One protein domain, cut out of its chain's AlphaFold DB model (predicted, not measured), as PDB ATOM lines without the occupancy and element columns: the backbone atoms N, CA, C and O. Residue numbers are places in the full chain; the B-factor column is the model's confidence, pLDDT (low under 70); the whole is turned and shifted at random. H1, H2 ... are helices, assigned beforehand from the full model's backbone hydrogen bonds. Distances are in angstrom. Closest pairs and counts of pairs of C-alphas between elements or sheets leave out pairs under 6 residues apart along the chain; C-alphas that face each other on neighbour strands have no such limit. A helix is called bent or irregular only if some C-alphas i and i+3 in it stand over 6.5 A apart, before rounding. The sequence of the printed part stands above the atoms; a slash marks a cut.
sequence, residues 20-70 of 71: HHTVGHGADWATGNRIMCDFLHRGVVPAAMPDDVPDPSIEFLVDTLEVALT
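Overview. This is residues 20 to 70 of the 71 residues of an uncharacterized protein of Candidatus Rokubacteria bacterium (UniProt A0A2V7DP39). Picture an open, strung-out chain of two single helices, H1 and H2, joined by a long bow of chain, residues 43 to 55, with no core between them. A tail, residues 20 to 28, leads into H1. The printed part has 51 residues with two named helices, H1 then H2, and no named strand; the class is all helix. The whole is extended, with a radius of gyration of the C-alphas of 16.0 A and spans of 38 by 31 by 23 A.

Along the chain. Start at C-alpha 20, at (-39.014, 116.840, 58.834), and go along to C-alpha 29 at (-30.154, 110.605, 63.897), where H1 begins. H1 takes residues 29 to 42 and is 18.9 A from first to last C-alpha. Beyond the link, find C-alpha 56 at (-30.374, 91.363, 46.063); from there H2, residues 56 to 69, runs 20.1 A to C-alpha 69 at (-29.683, 104.379, 30.811).

Arrangement. H1 and H2 are apart, with no C-alpha of the one within 8 A of the other. Residues 20 to 34, of which 29 to 34 belong to H1, stand free, and so do residues 47 to 70, of which 56 to 69 belong to H2. Look at the backbone of H1 and H2 and you will find each O i to N i+4 pair within hydrogen-bond range; neither helix is bent.

Size, cuts and confidence. The two C-alphas farthest apart are those of Ala 27 and Thr 70, 40.9 A. The link from H1 to H2 is long, with 13 residues, and the printed part has no cut. In the B-factor column the mean pLDDT of the printed part is 73.5; it is under 70 at residues 23 to 27, residue 46 and residues 48 to 60.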
ATOM      1  N   HIS A  20     -40.432 117.083  58.545       74.25
ATOM      2  CA  HIS A  20     -39.014 116.840  58.834       74.25
ATOM      3  C   HIS A  20     -38.666 116.783  60.329       74.25
ATOM      4  O   HIS A  20     -37.670 116.173  60.693       74.25
ATOM      5  N   HIS A  21     -39.459 117.435  61.180       76.12
ATOM      6  CA  HIS A  21     -39.267 117.466  62.631       76.12
ATOM      7  C   HIS A  21     -40.312 116.629  63.390       76.12
ATOM      8  O   HIS A  21     -40.087 116.313  64.556       76.12
ATOM      9  N   THR A  22     -41.442 116.268  62.761       73.69
ATOM     10  CA  THR A  22     -42.439 115.340  63.332       73.69
ATOM     11  C   THR A  22     -42.144 113.881  63.011       73.69
ATOM     12  O   THR A  22     -42.456 113.010  63.822       73.69
ATOM     13  N   VAL A  23     -41.512 113.599  61.866       66.44
ATOM     14  CA  VAL A  23     -40.829 112.326  61.630       66.44
ATOM     15  C   VAL A  23     -39.672 112.335  62.610       66.44
ATOM     16  O   VAL A  23     -38.687 113.041  62.408       66.44
ATOM     17  N   GLY A  24     -39.898 111.688  63.752       57.84
ATOM     18  CA  GLY A  24     -39.035 111.775  64.914       57.84
ATOM     19  C   GLY A  24     -37.572 111.647  64.525       57.84
ATOM     20  O   GLY A  24     -37.216 110.897  63.615       57.84
ATOM     21  N   HIS A  25     -36.722 112.354  65.264       58.06
ATOM     22  CA  HIS A  25     -35.361 111.888  65.443       58.06
ATOM     23  C   HIS A  25     -35.497 110.451  65.945       58.06
ATOM     24  O   HIS A  25     -35.758 110.227  67.129       58.06
ATOM     25  N   GLY A  26     -35.402 109.478  65.034       57.28
ATOM     26  CA  GLY A  26     -35.172 108.105  65.417       57.28
ATOM     27  C   GLY A  26     -33.990 108.120  66.376       57.28
ATOM     28  O   GLY A  26     -33.146 109.029  66.342       57.28
ATOM     29  N   ALA A  27     -33.913 107.133  67.260       58.44
ATOM     30  CA  ALA A  27     -32.787 106.973  68.182       58.44
ATOM     31  C   ALA A  27     -31.403 106.915  67.473       58.44
ATOM     32  O   ALA A  27     -30.366 106.772  68.115       58.44
ATOM     33  N   ASP A  28     -31.386 107.037  66.149       70.94
ATOM     34  CA  ASP A  28     -30.303 106.922  65.206       70.94
ATOM     35  C   ASP A  28     -29.899 108.232  64.502       70.94
ATOM     36  O   ASP A  28     -28.857 108.207  63.863       70.94
ATOM     37  N   TRP A  29     -30.590 109.381  64.616       76.06
ATOM     38  CA  TRP A  29     -30.154 110.605  63.897       76.06
ATOM     39  C   TRP A  29     -28.741 111.042  64.306       76.06
ATOM     40  O   TRP A  29     -27.861 111.260  63.469       76.06
ATOM     41  N   ALA A  30     -28.504 111.135  65.618       79.81
ATOM     42  CA  ALA A  30     -27.195 111.503  66.152       79.81
ATOM     43  C   ALA A  30     -26.139 110.447  65.789       79.81
ATOM     44  O   ALA A  30     -25.004 110.783  65.451       79.81
ATOM     45  N   THR A  31     -26.538 109.176  65.807       81.38
ATOM     46  CA  THR A  31     -25.698 108.027  65.460       81.38
ATOM     47  C   THR A  31     -25.304 108.045  63.983       81.38
ATOM     48  O   THR A  31     -24.121 107.943  63.665       81.38
ATOM     49  N   GLY A  32     -26.264 108.251  63.082       81.00
ATOM     50  CA  GLY A  32     -26.069 108.335  61.639       81.00
ATOM     51  C   GLY A  32     -25.185 109.516  61.261       81.00
ATOM     52  O   GLY A  32     -24.209 109.343  60.536       81.00
ATOM     53  N   ASN A  33     -25.429 110.694  61.841       82.88
ATOM     54  CA  ASN A  33     -24.566 111.853  61.609       82.88
ATOM     55  C   ASN A  33     -23.141 111.625  62.100       82.88
ATOM     56  O   ASN A  33     -22.194 111.983  61.408       82.88
ATOM     57  N   ARG A  34     -22.962 111.001  63.267       85.19
ATOM     58  CA  ARG A  34     -21.627 110.654  63.763       85.19
ATOM     59  C   ARG A  34     -20.913 109.689  62.817       85.19
ATOM     60  O   ARG A  34     -19.734 109.894  62.551       85.19
ATOM     61  N   ILE A  35     -21.601 108.666  62.301       84.06
ATOM     62  CA  ILE A  35     -21.030 107.721  61.325       84.06
ATOM     63  C   ILE A  35     -20.586 108.472  60.063       84.06
ATOM     64  O   ILE A  35     -19.437 108.332  59.646       84.06
ATOM     65  N   MET A  36     -21.450 109.326  59.513       84.88
ATOM     66  CA  MET A  36     -21.145 110.111  58.313       84.88
ATOM     67  C   MET A  36     -19.983 111.085  58.526       84.88
ATOM     68  O   MET A  36     -19.077 111.159  57.698       84.88
ATOM     69  N   CYS A  37     -19.971 111.811  59.644       90.81
ATOM     70  CA  CYS A  37     -18.905 112.755  59.973       90.81
ATOM     71  C   CYS A  37     -17.559 112.055  60.186       90.81
ATOM     72  O   CYS A  37     -16.533 112.551  59.722       90.81
ATOM     73  N   ASP A  38     -17.539 110.909  60.870       87.94
ATOM     74  CA  ASP A  38     -16.309 110.146  61.083       87.94
ATOM     75  C   ASP A  38     -15.775 109.558  59.766       87.94
ATOM     76  O   ASP A  38     -14.563 109.554  59.553       87.94
ATOM     77  N   PHE A  39     -16.649 109.141  58.845       85.19
ATOM     78  CA  PHE A  39     -16.235 108.735  57.502       85.19
ATOM     79  C   PHE A  39     -15.638 109.914  56.714       85.19
ATOM     80  O   PHE A  39     -14.485 109.853  56.291       85.19
ATOM     81  N   LEU A  40     -16.384 111.017  56.574       84.81
ATOM     82  CA  LEU A  40     -16.001 112.161  55.733       84.81
ATOM     83  C   LEU A  40     -14.792 112.939  56.262       84.81
ATOM     84  O   LEU A  40     -13.978 113.421  55.478       84.81
ATOM     85  N   HIS A  41     -14.684 113.099  57.580       90.12
ATOM     86  CA  HIS A  41     -13.667 113.962  58.186       90.12
ATOM     87  C   HIS A  41     -12.512 113.194  58.821       90.12
ATOM     88  O   HIS A  41     -11.443 113.773  59.013       90.12
ATOM     89  N   ARG A  42     -12.713 111.924  59.189       82.69
ATOM     90  CA  ARG A  42     -11.716 111.129  59.925       82.69
ATOM     91  C   ARG A  42     -11.331 109.827  59.223       82.69
ATOM     92  O   ARG A  42     -10.422 109.156  59.701       82.69
ATOM     93  N   GLY A  43     -11.987 109.472  58.115       85.50
ATOM     94  CA  GLY A  43     -11.716 108.242  57.371       85.50
ATOM     95  C   GLY A  43     -12.048 106.961  58.142       85.50
ATOM     96  O   GLY A  43     -11.490 105.909  57.840       85.50
ATOM     97  N   VAL A  44     -12.916 107.028  59.158       87.62
ATOM     98  CA  VAL A  44     -13.320 105.839  59.920       87.62
ATOM     99  C   VAL A  44     -14.365 105.080  59.113       87.62
ATOM    100  O   VAL A  44     -15.475 105.566  58.907       87.62
ATOM    101  N   VAL A  45     -14.018 103.871  58.683       80.56
ATOM    102  CA  VAL A  45     -14.948 102.952  58.023       80.56
ATOM    103  C   VAL A  45     -15.536 102.030  59.094       80.56
ATOM    104  O   VAL A  45     -14.764 101.393  59.819       80.56
ATOM    105  N   PRO A  46     -16.872 101.967  59.259       69.75
ATOM    106  CA  PRO A  46     -17.493 100.966  60.118       69.75
ATOM    107  C   PRO A  46     -17.024  99.569  59.703       69.75
ATOM    108  O   PRO A  46     -16.933  99.284  58.511       69.75
ATOM    109  N   ALA A  47     -16.708  98.706  60.672       72.38
ATOM    110  CA  ALA A  47     -16.411  97.313  60.361       72.38
ATOM    111  C   ALA A  47     -17.596  96.724  59.584       72.38
ATOM    112  O   ALA A  47     -18.742  96.913  60.003       72.38
ATOM    113  N   ALA A  48     -17.316  96.066  58.456       62.38
ATOM    114  CA  ALA A  48     -18.336  95.373  57.682       62.38
ATOM    115  C   ALA A  48     -19.137  94.465  58.622       62.38
ATOM    116  O   ALA A  48     -18.563  93.781  59.479       62.38
ATOM    117  N   MET A  49     -20.465  94.517  58.515       58.09
ATOM    118  CA  MET A  49     -21.321  93.595  59.252       58.09
ATOM    119  C   MET A  49     -20.931  92.167  58.825       58.09
ATOM    120  O   MET A  49     -20.647  91.952  57.651       58.09
ATOM    121  N   PRO A  50     -20.898  91.178  59.734       58.50
ATOM    122  CA  PRO A  50     -20.470  89.814  59.408       58.50
ATOM    123  C   PRO A  50     -21.362  89.078  58.385       58.50
ATOM    124  O   PRO A  50     -21.018  87.966  58.002       58.50
ATOM    125  N   ASP A  51     -22.440  89.708  57.910       60.31
ATOM    126  CA  ASP A  51     -23.305  89.238  56.830       60.31
ATOM    127  C   ASP A  51     -23.336  90.263  55.679       60.31
ATOM    128  O   ASP A  51     -24.384  90.828  55.369       60.31
ATOM    129  N   ASP A  52     -22.206  90.475  54.996       57.00
ATOM    130  CA  ASP A  52     -22.210  90.932  53.593       57.00
ATOM    131  C   ASP A  52     -22.786  89.808  52.702       57.00
ATOM    132  O   ASP A  52     -22.139  89.273  51.800       57.00
ATOM    133  N   VAL A  53     -24.016  89.382  52.994       61.06
ATOM    134  CA  VAL A  53     -24.857  88.717  52.007       61.06
ATOM    135  C   VAL A  53     -25.266  89.836  51.057       61.06
ATOM    136  O   VAL A  53     -25.878  90.797  51.529       61.06
ATOM    137  N   PRO A  54     -24.912  89.764  49.761       58.75
ATOM    138  CA  PRO A  54     -25.333  90.763  48.791       58.75
ATOM    139  C   PRO A  54     -26.833  90.981  48.943       58.75
ATOM    140  O   PRO A  54     -27.598  90.020  48.855       58.75
ATOM    141  N   ASP A  55     -27.245  92.210  49.255       62.62
ATOM    142  CA  ASP A  55     -28.658  92.548  49.305       62.62
ATOM    143  C   ASP A  55     -29.170  92.535  47.857       62.62
ATOM    144  O   ASP A  55     -28.851  93.451  47.088       62.62
ATOM    145  N   PRO A  56     -29.954  91.517  47.451       63.56
ATOM    146  CA  PRO A  56     -30.374  91.363  46.063       63.56
ATOM    147  C   PRO A  56     -31.289  92.513  45.616       63.56
ATOM    148  O   PRO A  56     -31.516  92.697  44.421       63.56
ATOM    149  N   SER A  57     -31.817  93.308  46.558       68.88
ATOM    150  CA  SER A  57     -32.597  94.499  46.237       68.88
ATOM    151  C   SER A  57     -31.733  95.630  45.677       68.88
ATOM    152  O   SER A  57     -32.211  96.374  44.821       68.88
ATOM    153  N   ILE A  58     -30.457  95.731  46.073       69.94
ATOM    154  CA  ILE A  58     -29.530  96.716  45.501       69.94
ATOM    155  C   ILE A  58     -29.116  96.310  44.089       69.94
ATOM    156  O   ILE A  58     -29.122  97.161  43.204       69.94
ATOM    157  N   GLU A  59     -28.842  95.028  43.844       68.12
ATOM    158  CA  GLU A  59     -28.525  94.534  42.495       68.12
ATOM    159  C   GLU A  59     -29.689  94.780  41.524       68.12
ATOM    160  O   GLU A  59     -29.489  95.342  40.450       68.12
ATOM    161  N   PHE A  60     -30.929  94.510  41.948       69.38
ATOM    162  CA  PHE A  60     -32.116  94.789  41.136       69.38
ATOM    163  C   PHE A  60     -32.285  96.284  40.802       69.38
ATOM    164  O   PHE A  60     -32.713  96.639  39.700       69.38
ATOM    165  N   LEU A  61     -31.954  97.181  41.739       71.06
ATOM    166  CA  LEU A  61     -31.996  98.629  41.514       71.06
ATOM    167  C   LEU A  61     -30.903  99.094  40.545       71.06
ATOM    168  O   LEU A  61     -31.175  99.964  39.715       71.06
ATOM    169  N   VAL A  62     -29.701  98.517  40.631       75.69
ATOM    170  CA  VAL A  62     -28.595  98.789  39.701       75.69
ATOM    171  C   VAL A  62     -28.963  98.315  38.297       75.69
ATOM    172  O   VAL A  62     -28.911  99.121  37.372       75.69
ATOM    173  N   ASP A  63     -29.462  97.088  38.149       75.06
ATOM    174  CA  ASP A  63     -29.892  96.534  36.857       75.06
ATOM    175  C   ASP A  63     -31.011  97.370  36.218       75.06
ATOM    176  O   ASP A  63     -30.987  97.675  35.025       75.06
ATOM    177  N   THR A  64     -31.993  97.796  37.017       76.56
ATOM    178  CA  THR A  64     -33.090  98.649  36.537       76.56
ATOM    179  C   THR A  64     -32.573 100.008  36.055       76.56
ATOM    180  O   THR A  64     -33.063 100.544  35.058       76.56
ATOM    181  N   LEU A  65     -31.585 100.575  36.754       74.62
ATOM    182  CA  LEU A  65     -30.970 101.846  36.387       74.62
ATOM    183  C   LEU A  65     -30.126 101.708  35.113       74.62
ATOM    184  O   LEU A  65     -30.213 102.567  34.240       74.62
ATOM    185  N   GLU A  66     -29.356 100.629  34.977       82.56
ATOM    186  CA  GLU A  66     -28.566 100.347  33.775       82.56
ATOM    187  C   GLU A  66     -29.461 100.172  32.544       82.56
ATOM    188  O   GLU A  66     -29.211 100.806  31.519       82.56
ATOM    189  N   VAL A  67     -30.567  99.428  32.671       81.62
ATOM    190  CA  VAL A  67     -31.575  99.280  31.607       81.62
ATOM    191  C   VAL A  67     -32.206 100.621  31.227       81.62
ATOM    192  O   VAL A  67     -32.437 100.875  30.049       81.62
ATOM    193  N   ALA A  68     -32.472 101.502  32.196       72.31
ATOM    194  CA  ALA A  68     -33.043 102.826  31.933       72.31
ATOM    195  C   ALA A  68     -32.058 103.797  31.252       72.31
ATOM    196  O   ALA A  68     -32.486 104.789  30.659       72.31
ATOM    197  N   LEU A  69     -30.751 103.539  31.360       77.69
ATOM    198  CA  LEU A  69     -29.683 104.379  30.811       77.69
ATOM    199  C   LEU A  69     -29.167 103.894  29.448       77.69
ATOM    200  O   LEU A  69     -28.508 104.662  28.744       77.69
ATOM    201  N   THR A  70     -29.476 102.659  29.051       75.25
ATOM    202  CA  THR A  70     -29.238 102.157  27.692       75.25
ATOM    203  C   THR A  70     -30.474 102.392  26.806       75.25
ATOM    204  O   THR A  70     -31.543 101.900  27.162       75.25
TER     205      THR A  70